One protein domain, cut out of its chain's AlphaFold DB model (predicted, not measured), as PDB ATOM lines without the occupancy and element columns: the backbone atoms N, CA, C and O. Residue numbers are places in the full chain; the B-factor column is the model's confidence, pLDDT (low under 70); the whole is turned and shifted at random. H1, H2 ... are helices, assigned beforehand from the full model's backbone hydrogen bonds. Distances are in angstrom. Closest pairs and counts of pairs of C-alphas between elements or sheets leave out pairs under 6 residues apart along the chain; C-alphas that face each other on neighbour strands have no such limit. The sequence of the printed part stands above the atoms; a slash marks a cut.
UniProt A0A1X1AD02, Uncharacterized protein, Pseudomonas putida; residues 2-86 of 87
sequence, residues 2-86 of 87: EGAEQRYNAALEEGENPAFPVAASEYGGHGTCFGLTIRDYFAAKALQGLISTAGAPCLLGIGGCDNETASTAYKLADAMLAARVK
ATOM      1  N   GLU A   2     214.172 199.408 260.801       69.62
ATOM      2  CA  GLU A   2     213.061 198.633 260.208       69.62
ATOM      3  C   GLU A   2     213.260 197.099 260.156       69.62
ATOM      4  O   GLU A   2     212.371 196.339 260.525       69.62
ATOM      5  N   GLY A   3     214.461 196.613 259.818       78.25
ATOM      6  CA  GLY A   3     214.725 195.166 259.758       78.25
ATOM      7  C   GLY A   3     214.815 194.448 261.115       78.25
ATOM      8  O   GLY A   3     214.716 193.226 261.162       78.25
ATOM      9  N   ALA A   4     215.026 195.167 262.224       78.94
ATOM     10  CA  ALA A   4     215.032 194.564 263.563       78.94
ATOM     11  C   ALA A   4     213.604 194.399 264.101       78.94
ATOM     12  O   ALA A   4     213.284 193.380 264.705       78.94
ATOM     13  N   GLU A   5     212.748 195.377 263.822       83.25
ATOM     14  CA  GLU A   5     211.330 195.358 264.171       83.25
ATOM     15  C   GLU A   5     210.564 194.289 263.382       83.25
ATOM     16  O   GLU A   5     209.820 193.506 263.964       83.25
ATOM     17  N   GLN A   6     210.822 194.160 262.076       83.81
ATOM     18  CA  GLN A   6     210.230 193.095 261.257       83.81
ATOM     19  C   GLN A   6     210.577 191.694 261.781       83.81
ATOM     20  O   GLN A   6     209.711 190.828 261.863       83.81
ATOM     21  N   ARG A   7     211.834 191.476 262.187       82.19
ATOM     22  CA  ARG A   7     212.278 190.206 262.789       82.19
ATOM     23  C   ARG A   7     211.624 189.941 264.138       82.19
ATOM     24  O   ARG A   7     211.290 188.799 264.430       82.19
ATOM     25  N   TYR A   8     211.448 190.984 264.943       85.00
ATOM     26  CA  TYR A   8     210.736 190.892 266.212       85.00
ATOM     27  C   TYR A   8     209.276 190.471 266.000       85.00
ATOM     28  O   TYR A   8     208.827 189.516 266.623       85.00
ATOM     29  N   ASN A   9     208.568 191.107 265.066       88.62
ATOM     30  CA  ASN A   9     207.173 190.776 264.768       88.62
ATOM     31  C   ASN A   9     207.023 189.351 264.212       88.62
ATOM     32  O   ASN A   9     206.155 188.615 264.668       88.62
ATOM     33  N   ALA A  10     207.920 188.922 263.318       88.56
ATOM     34  CA  ALA A  10     207.933 187.547 262.814       88.56
ATOM     35  C   ALA A  10     208.157 186.508 263.932       88.56
ATOM     36  O   ALA A  10     207.556 185.437 263.916       88.56
ATOM     37  N   ALA A  11     208.983 186.829 264.936       88.62
ATOM     38  CA  ALA A  11     209.187 185.961 266.095       88.62
ATOM     39  C   ALA A  11     207.910 185.800 266.938       88.62
ATOM     40  O   ALA A  11     207.666 184.732 267.497       88.62
ATOM     41  N   LEU A  12     207.098 186.858 267.040       89.88
ATOM     42  CA  LEU A  12     205.817 186.803 267.742       89.88
ATOM     43  C   LEU A  12     204.787 185.976 266.971       89.88
ATOM     44  O   LEU A  12     204.090 185.179 267.589       89.88
ATOM     45  N   GLU A  13     204.745 186.097 265.642       90.69
ATOM     46  CA  GLU A  13     203.906 185.242 264.791       90.69
ATOM     47  C   GLU A  13     204.286 183.760 264.925       90.69
ATOM     48  O   GLU A  13     203.411 182.904 265.029       90.69
ATOM     49  N   GLU A  14     205.585 183.440 265.004       88.06
ATOM     50  CA  GLU A  14     206.037 182.074 265.304       88.06
ATOM     51  C   GLU A  14     205.526 181.603 266.675       88.06
ATOM     52  O   GLU A  14     205.178 180.432 266.842       88.06
ATOM     53  N   GLY A  15     205.451 182.523 267.637       90.12
ATOM     54  CA  GLY A  15     204.961 182.292 268.991       90.12
ATOM     55  C   GLY A  15     203.531 181.762 269.072       90.12
ATOM     56  O   GLY A  15     203.236 181.063 270.038       90.12
ATOM     57  N   GLU A  16     202.690 182.035 268.070       90.19
ATOM     58  CA  GLU A  16     201.289 181.589 267.982       90.19
ATOM     59  C   GLU A  16     201.147 180.123 267.525       90.19
ATOM     60  O   GLU A  16     200.060 179.544 267.580       90.19
ATOM     61  N   ASN A  17     202.240 179.482 267.094       88.25
ATOM     62  CA  ASN A  17     202.227 178.063 266.740       88.25
ATOM     63  C   ASN A  17     202.062 177.168 267.982       88.25
ATOM     64  O   ASN A  17     202.415 177.573 269.093       88.25
ATOM     65  N   PRO A  18     201.595 175.915 267.814       89.81
ATOM     66  CA  PRO A  18     201.491 174.961 268.917       89.81
ATOM     67  C   PRO A  18     202.840 174.730 269.616       89.81
ATOM     68  O   PRO A  18     203.855 174.475 268.966       89.81
ATOM     69  N   ALA A  19     202.856 174.760 270.953       91.19
ATOM     70  CA  ALA A  19     204.060 174.500 271.751       91.19
ATOM     71  C   ALA A  19     204.558 173.052 271.649       91.19
ATOM     72  O   ALA A  19     205.740 172.779 271.872       91.19
ATOM     73  N   PHE A  20     203.651 172.123 271.347       88.25
ATOM     74  CA  PHE A  20     203.916 170.692 271.278       88.25
ATOM     75  C   PHE A  20     203.423 170.121 269.943       88.25
ATOM     76  O   PHE A  20     202.513 170.688 269.337       88.25
ATOM     77  N   PRO A  21     203.996 168.996 269.475       84.94
ATOM     78  CA  PRO A  21     203.565 168.359 268.236       84.94
ATOM     79  C   PRO A  21     202.073 168.014 268.251       84.94
ATOM     80  O   PRO A  21     201.579 167.408 269.201       84.94
ATOM     81  N   VAL A  22     201.378 168.358 267.168       75.38
ATOM     82  CA  VAL A  22     199.964 168.025 266.950       75.38
ATOM     83  C   VAL A  22     199.886 166.817 266.020       75.38
ATOM     84  O   VAL A  22     200.653 166.719 265.058       75.38
ATOM     85  N   ALA A  23     198.984 165.874 266.303       69.94
ATOM     86  CA  ALA A  23     198.806 164.695 265.463       69.94
ATOM     87  C   ALA A  23     198.353 165.097 264.048       69.94
ATOM     88  O   ALA A  23     197.444 165.905 263.869       69.94
ATOM     89  N   ALA A  24     198.958 164.485 263.025       63.75
ATOM     90  CA  ALA A  24     198.692 164.807 261.619       63.75
ATOM     91  C   ALA A  24     197.228 164.571 261.187       63.75
ATOM     92  O   ALA A  24     196.784 165.136 260.192       63.75
ATOM     93  N   SER A  25     196.470 163.758 261.931       63.66
ATOM     94  CA  SER A  25     195.054 163.470 261.677       63.66
ATOM     95  C   SER A  25     194.097 164.599 262.076       63.66
ATOM     96  O   SER A  25     192.919 164.527 261.742       63.66
ATOM     97  N   GLU A  26     194.576 165.627 262.780       56.72
ATOM     98  CA  GLU A  26     193.756 166.715 263.336       56.72
ATOM     99  C   GLU A  26     194.026 168.072 262.672       56.72
ATOM    100  O   GLU A  26     193.604 169.114 263.177       56.72
ATOM    101  N   TYR A  27     194.689 168.084 261.511       55.50
ATOM    102  CA  TYR A  27     194.864 169.301 260.718       55.50
ATOM    103  C   TYR A  27     193.507 169.746 260.130       55.50
ATOM    104  O   TYR A  27     193.177 169.461 258.983       55.50
ATOM    105  N   GLY A  28     192.680 170.421 260.937       54.59
ATOM    106  CA  GLY A  28     191.497 171.159 260.473       54.59
ATOM    107  C   GLY A  28     190.128 170.493 260.665       54.59
ATOM    108  O   GLY A  28     189.184 170.817 259.946       54.59
ATOM    109  N   GLY A  29     189.967 169.596 261.637       50.06
ATOM    110  CA  GLY A  29     188.675 168.988 261.970       50.06
ATOM    111  C   GLY A  29     187.815 169.827 262.926       50.06
ATOM    112  O   GLY A  29     187.664 169.448 264.074       50.06
ATOM    113  N   HIS A  30     187.237 170.938 262.456       47.25
ATOM    114  CA  HIS A  30     186.058 171.598 263.056       47.25
ATOM    115  C   HIS A  30     186.203 171.995 264.545       47.25
ATOM    116  O   HIS A  30     185.467 171.504 265.397       47.25
ATOM    117  N   GLY A  31     187.104 172.942 264.850       48.25
ATOM    118  CA  GLY A  31     187.071 173.674 266.130       48.25
ATOM    119  C   GLY A  31     188.395 173.792 266.890       48.25
ATOM    120  O   GLY A  31     188.447 173.449 268.059       48.25
ATOM    121  N   THR A  32     189.455 174.273 266.233       56.53
ATOM    122  CA  THR A  32     190.516 175.136 266.810       56.53
ATOM    123  C   THR A  32     190.847 174.999 268.310       56.53
ATOM    124  O   THR A  32     190.756 175.976 269.054       56.53
ATOM    125  N   CYS A  33     191.311 173.841 268.773       52.22
ATOM    126  CA  CYS A  33     191.950 173.733 270.086       52.22
ATOM    127  C   CYS A  33     193.371 173.175 269.944       52.22
ATOM    128  O   CYS A  33     193.633 172.014 270.233       52.22
ATOM    129  N   PHE A  34     194.306 174.028 269.513       65.31
ATOM    130  CA  PHE A  34     195.734 173.699 269.385       65.31
ATOM    131  C   PHE A  34     196.499 173.665 270.727       65.31
ATOM    132  O   PHE A  34     197.727 173.649 270.748       65.31
ATOM    133  N   GLY A  35     195.790 173.613 271.861       77.25
ATOM    134  CA  GLY A  35     196.405 173.631 273.187       77.25
ATOM    135  C   GLY A  35     197.164 174.935 273.454       77.25
ATOM    136  O   GLY A  35     196.688 176.010 273.105       77.25
ATOM    137  N   LEU A  36     198.324 174.834 274.110       89.62
ATOM    138  CA  LEU A  36     199.193 175.977 274.411       89.62
ATOM    139  C   LEU A  36     199.996 176.397 273.177       89.62
ATOM    140  O   LEU A  36     200.586 175.545 272.506       89.62
ATOM    141  N   THR A  37     200.104 177.703 272.945       93.00
ATOM    142  CA  THR A  37     201.052 178.257 271.970       93.00
ATOM    143  C   THR A  37     202.487 178.223 272.514       93.00
ATOM    144  O   THR A  37     202.701 178.101 273.729       93.00
ATOM    145  N   ILE A  38     203.504 178.345 271.649       93.81
ATOM    146  CA  ILE A  38     204.914 178.467 272.077       93.81
ATOM    147  C   ILE A  38     205.059 179.628 273.073       93.81
ATOM    148  O   ILE A  38     205.750 179.492 274.090       93.81
ATOM    149  N   ARG A  39     204.378 180.747 272.804       95.38
ATOM    150  CA  ARG A  39     204.354 181.925 273.673       95.38
ATOM    151  C   ARG A  39     203.771 181.611 275.051       95.38
ATOM    152  O   ARG A  39     204.401 181.942 276.056       95.38
ATOM    153  N   ASP A  40     202.631 180.922 275.112       95.75
ATOM    154  CA  ASP A  40     202.000 180.527 276.379       95.75
ATOM    155  C   ASP A  40     202.890 179.586 277.192       95.75
ATOM    156  O   ASP A  40     203.010 179.723 278.409       95.75
ATOM    157  N   TYR A  41     203.561 178.644 276.527       95.69
ATOM    158  CA  TYR A  41     204.474 177.722 277.198       95.69
ATOM    159  C   TYR A  41     205.669 178.451 277.827       95.69
ATOM    160  O   TYR A  41     206.019 178.198 278.983       95.69
ATOM    161  N   PHE A  42     206.280 179.389 277.101       96.19
ATOM    162  CA  PHE A  42     207.350 180.226 277.643       96.19
ATOM    163  C   PHE A  42     206.874 181.127 278.780       96.19
ATOM    164  O   PHE A  42     207.556 181.211 279.806       96.19
ATOM    165  N   ALA A  43     205.692 181.731 278.654       96.88
ATOM    166  CA  ALA A  43     205.105 182.533 279.719       96.88
ATOM    167  C   ALA A  43     204.858 181.683 280.976       96.88
ATOM    168  O   ALA A  43     205.246 182.087 282.069       96.88
ATOM    169  N   ALA A  44     204.323 180.467 280.842       94.88
ATOM    170  CA  ALA A  44     204.122 179.556 281.969       94.88
ATOM    171  C   ALA A  44     205.444 179.183 282.669       94.88
ATOM    172  O   ALA A  44     205.514 179.150 283.901       94.88
ATOM    173  N   LYS A  45     206.520 178.950 281.902       94.44
ATOM    174  CA  LYS A  45     207.860 178.687 282.455       94.44
ATOM    175  C   LYS A  45     208.439 179.898 283.182       94.44
ATOM    176  O   LYS A  45     208.994 179.740 284.267       94.44
ATOM    177  N   ALA A  46     208.287 181.094 282.617       93.06
ATOM    178  CA  ALA A  46     208.706 182.332 283.263       93.06
ATOM    179  C   ALA A  46     207.917 182.574 284.557       93.06
ATOM    180  O   ALA A  46     208.511 182.837 285.603       93.06
ATOM    181  N   LEU A  47     206.593 182.404 284.508       91.50
ATOM    182  CA  LEU A  47     205.694 182.545 285.649       91.50
ATOM    183  C   LEU A  47     206.114 181.639 286.808       91.50
ATOM    184  O   LEU A  47     206.208 182.119 287.934       91.50
ATOM    185  N   GLN A  48     206.442 180.371 286.532       90.00
ATOM    186  CA  GLN A  48     206.908 179.425 287.549       90.00
ATOM    187  C   GLN A  48     208.122 179.961 288.334       90.00
ATOM    188  O   GLN A  48     208.161 179.842 289.558       90.00
ATOM    189  N   GLY A  49     209.101 180.562 287.651       85.88
ATOM    190  CA  GLY A  49     210.286 181.141 288.297       85.88
ATOM    191  C   GLY A  49     210.013 182.469 289.016       85.88
ATOM    192  O   GLY A  49     210.591 182.741 290.072       85.88
ATOM    193  N   LEU A  50     209.110 183.290 288.468       85.06
ATOM    194  CA  LEU A  50     208.697 184.559 289.075       85.06
ATOM    195  C   LEU A  50     208.005 184.322 290.423       85.06
ATOM    196  O   LEU A  50     208.363 184.952 291.419       85.06
ATOM    197  N   ILE A  51     207.079 183.360 290.486       81.88
ATOM    198  CA  ILE A  51     206.342 183.054 291.720       81.88
ATOM    199  C   ILE A  51     207.185 182.295 292.754       81.88
ATOM    200  O   ILE A  51     206.867 182.347 293.938       81.88
ATOM    201  N   SER A  52     208.266 181.614 292.347       78.31
ATOM    202  CA  SER A  52     209.163 180.916 293.281       78.31
ATOM    203  C   SER A  52     210.164 181.841 293.978       78.31
ATOM    204  O   SER A  52     210.692 181.477 295.025       78.31
ATOM    205  N   THR A  53     210.455 183.004 293.385       66.06
ATOM    206  CA  THR A  53     211.559 183.895 293.798       66.06
ATOM    207  C   THR A  53     211.078 185.236 294.351       66.06
ATOM    208  O   THR A  53     211.840 185.920 295.032       66.06
ATOM    209  N   ALA A  54     209.822 185.624 294.098       58.97
ATOM    210  CA  ALA A  54     209.216 186.760 294.782       58.97
ATOM    211  C   ALA A  54     209.320 186.514 296.296       58.97
ATOM    212  O   ALA A  54     208.799 185.522 296.808       58.97
ATOM    213  N   GLY A  55     210.063 187.360 297.013       54.97
ATOM    214  CA  GLY A  55     210.246 187.234 298.454       54.97
ATOM    215  C   GLY A  55     208.890 187.248 299.157       54.97
ATOM    216  O   GLY A  55     208.228 188.277 299.188       54.97
ATOM    217  N   ALA A  56     208.470 186.092 299.676       48.94
ATOM    218  CA  ALA A  56     207.252 185.896 300.463       48.94
ATOM    219  C   ALA A  56     205.912 186.380 299.842       48.94
ATOM    220  O   ALA A  56     205.180 187.130 300.486       48.94
ATOM    221  N   PRO A  57     205.501 185.838 298.676       52.97
ATOM    222  CA  PRO A  57     204.079 185.594 298.428       52.97
ATOM    223  C   PRO A  57     203.758 184.165 297.942       52.97
ATOM    224  O   PRO A  57     202.630 183.880 297.558       52.97
ATOM    225  N   CYS A  58     204.698 183.218 297.950       54.34
ATOM    226  CA  CYS A  58     204.435 181.871 297.422       54.34
ATOM    227  C   CYS A  58     203.545 180.990 298.324       54.34
ATOM    228  O   CYS A  58     202.931 180.048 297.831       54.34
ATOM    229  N   LEU A  59     203.422 181.306 299.621       54.28
ATOM    230  CA  LEU A  59     202.540 180.584 300.555       54.28
ATOM    231  C   LEU A  59     201.170 181.252 300.760       54.28
ATOM    232  O   LEU A  59     200.232 180.574 301.171       54.28
ATOM    233  N   LEU A  60     201.053 182.558 300.491       59.38
ATOM    234  CA  LEU A  60     199.847 183.363 300.760       59.38
ATOM    235  C   LEU A  60     199.263 184.043 299.502       59.38
ATOM    236  O   LEU A  60     198.285 184.780 299.609       59.38
ATOM    237  N   GLY A  61     199.829 183.778 298.319       62.66
ATOM    238  CA  GLY A  61     199.421 184.370 297.041       62.66
ATOM    239  C   GLY A  61     200.194 185.645 296.687       62.66
ATOM    240  O   GLY A  61     200.797 186.278 297.545       62.66
ATOM    241  N   ILE A  62     200.153 186.042 295.411       72.31
ATOM    242  CA  ILE A  62     200.938 187.138 294.797       72.31
ATOM    243  C   ILE A  62     200.523 188.566 295.194       72.31
ATOM    244  O   ILE A  62     200.863 189.521 294.504       72.31
ATOM    245  N   GLY A  63     199.833 188.733 296.327       75.44
ATOM    246  CA  GLY A  63     199.619 190.036 296.969       75.44
ATOM    247  C   GLY A  63     198.870 191.079 296.131       75.44
ATOM    248  O   GLY A  63     199.046 192.269 296.371       75.44
ATOM    249  N   GLY A  64     198.062 190.655 295.152       80.25
ATOM    250  CA  GLY A  64     197.364 191.551 294.224       80.25
ATOM    251  C   GLY A  64     198.196 191.994 293.016       80.25
ATOM    252  O   GLY A  64     197.733 192.832 292.249       80.25
ATOM    253  N   CYS A  65     199.401 191.443 292.829       82.38
ATOM    254  CA  CYS A  65     200.263 191.700 291.670       82.38
ATOM    255  C   CYS A  65     200.025 190.711 290.513       82.38
ATOM    256  O   CYS A  65     200.945 190.399 289.749       82.38
ATOM    257  N   ASP A  66     198.822 190.146 290.408       85.94
ATOM    258  CA  ASP A  66     198.471 189.107 289.439       85.94
ATOM    259  C   ASP A  66     198.697 189.571 287.998       85.94
ATOM    260  O   ASP A  66     199.355 188.890 287.205       85.94
ATOM    261  N   ASN A  67     198.230 190.780 287.684       88.94
ATOM    262  CA  ASN A  67     198.330 191.360 286.348       88.94
ATOM    263  C   ASN A  67     199.781 191.680 285.973       88.94
ATOM    264  O   ASN A  67     200.212 191.412 284.851       88.94
ATOM    265  N   GLU A  68     200.558 192.224 286.904       89.56
ATOM    266  CA  GLU A  68     201.964 192.567 286.712       89.56
ATOM    267  C   GLU A  68     202.807 191.308 286.534       89.56
ATOM    268  O   GLU A  68     203.687 191.269 285.671       89.56
ATOM    269  N   THR A  69     202.514 190.265 287.311       89.12
ATOM    270  CA  THR A  69     203.218 188.983 287.238       89.12
ATOM    271  C   THR A  69     202.928 188.293 285.906       89.12
ATOM    272  O   THR A  69     203.863 187.896 285.208       89.12
ATOM    273  N   ALA A  70     201.656 188.227 285.496       91.81
ATOM    274  CA  ALA A  70     201.264 187.689 284.195       91.81
ATOM    275  C   ALA A  70     201.876 188.498 283.037       91.81
ATOM    276  O   ALA A  70     202.486 187.930 282.131       91.81
ATOM    277  N   SER A  71     201.803 189.832 283.095       93.94
ATOM    278  CA  SER A  71     202.398 190.715 282.083       93.94
ATOM    279  C   SER A  71     203.912 190.520 281.976       93.94
ATOM    280  O   SER A  71     204.457 190.444 280.876       93.94
ATOM    281  N   THR A  72     204.602 190.400 283.111       93.81
ATOM    282  CA  THR A  72     206.051 190.167 283.146       93.81
ATOM    283  C   THR A  72     206.415 188.815 282.539       93.81
ATOM    284  O   THR A  72     207.378 188.732 281.776       93.81
ATOM    285  N   ALA A  73     205.627 187.773 282.809       95.44
ATOM    286  CA  ALA A  73     205.829 186.451 282.229       95.44
ATOM    287  C   ALA A  73     205.716 186.463 280.692       95.44
ATOM    288  O   ALA A  73     206.590 185.922 280.013       95.44
ATOM    289  N   TYR A  74     204.709 187.143 280.135       96.44
ATOM    290  CA  TYR A  74     204.568 187.280 278.680       96.44
ATOM    291  C   TYR A  74     205.662 188.151 278.050       96.44
ATOM    292  O   TYR A  74     206.171 187.804 276.991       96.44
ATOM    293  N   LYS A  75     206.120 189.220 278.717       95.62
ATOM    294  CA  LYS A  75     207.270 190.011 278.231       95.62
ATOM    295  C   LYS A  75     208.555 189.184 278.158       95.62
ATOM    296  O   LYS A  75     209.348 189.350 277.235       95.62
ATOM    297  N   LEU A  76     208.766 188.290 279.126       95.56
ATOM    298  CA  LEU A  76     209.873 187.333 279.094       95.56
ATOM    299  C   LEU A  76     209.717 186.336 277.940       95.56
ATOM    300  O   LEU A  76     210.702 186.067 277.256       95.56
ATOM    301  N   ALA A  77     208.506 185.838 277.682       96.69
ATOM    302  CA  ALA A  77     208.231 184.970 276.536       96.69
ATOM    303  C   ALA A  77     208.534 185.662 275.195       96.69
ATOM    304  O   ALA A  77     209.244 185.100 274.361       96.69
ATOM    305  N   ASP A  78     208.088 186.908 275.029       95.06
ATOM    306  CA  ASP A  78     208.343 187.719 273.833       95.06
ATOM    307  C   ASP A  78     209.855 187.950 273.638       95.06
ATOM    308  O   ASP A  78     210.382 187.831 272.529       95.06
ATOM    309  N   ALA A  79     210.597 188.183 274.729       94.00
ATOM    310  CA  ALA A  79     212.055 188.294 274.692       94.00
ATOM    311  C   ALA A  79     212.753 186.973 274.307       94.00
ATOM    312  O   ALA A  79     213.755 187.004 273.588       94.00
ATOM    313  N   MET A  80     212.239 185.819 274.751       94.88
ATOM    314  CA  MET A  80     212.756 184.499 274.359       94.88
ATOM    315  C   MET A  80     212.530 184.224 272.869       94.88
ATOM    316  O   MET A  80     213.438 183.729 272.205       94.88
ATOM    317  N   LEU A  81     211.355 184.574 272.336       94.25
ATOM    318  CA  LEU A  81     211.049 184.465 270.907       94.25
ATOM    319  C   LEU A  81     211.969 185.373 270.084       94.25
ATOM    320  O   LEU A  81     212.651 184.905 269.176       94.25
ATOM    321  N   ALA A  82     212.090 186.645 270.466       90.88
ATOM    322  CA  ALA A  82     212.978 187.590 269.795       90.88
ATOM    323  C   ALA A  82     214.452 187.142 269.807       90.88
ATOM    324  O   ALA A  82     215.192 187.391 268.854       90.88
ATOM    325  N   ALA A  83     214.897 186.467 270.873       90.81
ATOM    326  CA  ALA A  83     216.253 185.937 270.968       90.81
ATOM    327  C   ALA A  83     216.538 184.803 269.966       90.81
ATOM    328  O   ALA A  83     217.692 184.660 269.570       90.81
ATOM    329  N   ARG A  84     215.524 184.045 269.513       84.94
ATOM    330  CA  ARG A  84     215.681 182.990 268.489       84.94
ATOM    331  C   ARG A  84     216.029 183.539 267.105       84.94
ATOM    332  O   ARG A  84     216.670 182.849 266.325       84.94
ATOM    333  N   VAL A  85     215.603 184.768 266.811       77.75
ATOM    334  CA  VAL A  85     215.742 185.408 265.489       77.75
ATOM    335  C   VAL A  85     217.013 186.272 265.398       77.75
ATOM    336  O   VAL A  85     217.300 186.873 264.358       77.75
ATOM    337  N   LYS A  86     217.812 186.353 266.472       63.50
ATOM    338  CA  LYS A  86     219.131 187.000 266.407       63.50
ATOM    339  C   LYS A  86     220.093 186.136 265.563       63.50
ATOM    340  O   LYS A  86     220.070 184.920 265.722       63.50
TER     341      LYS A  86
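AT A GLANCE: This is residues 2 to 86 of the 87 residues of an uncharacterized protein of Pseudomonas putida (UniProt A0A1X1AD02). H1 and H2 meet near their ends as an L, and H3 crosses H2 and runs back to H1. Residues 27 to 32, between H1 and H2, stick out. The 85 printed residues, with three named helices in the order H1, H2, H3 and no named strand, are all helix in class, loose with a radius of gyration of the C-alphas of 15.9 A, and span 45 by 37 by 17 A.

HOW THE PARTS SIT: H1, residues 2 to 15, touches H2, residues 38 to 53, about perpendicular at 87 degrees; the closest C-alphas, of Gly 15 and Arg 39, are 4.7 A apart. H1 does so with residues 12 to 15 alone. H3, residues 66 to 84, touches H2 at a steep tilt of 55 degrees, opposite ways, closest at C-alphas 43 and 73, 4.7 A. With residues 78 to 84 alone H3 touches H1 at a steep 67 degrees, closest at C-alphas 8 and 82, 5.4 A. Each O i to N i+4 pair is within hydrogen-bond range in H2 and H3, and 9 of 10 in H1.

IN THESE COORDINATES: H1 begins at C-alpha 2 (213.061, 198.633, 260.208) and is 20.2 A long, H2 23.4 A; H3, 27.8 A, ends at C-alpha 84 (215.681, 182.990, 268.489).

THE WHOLE: The printed part has no cut, and both links are long. Residues 2, 23 to 34, 53 to 61 and 86 have pLDDT under 70.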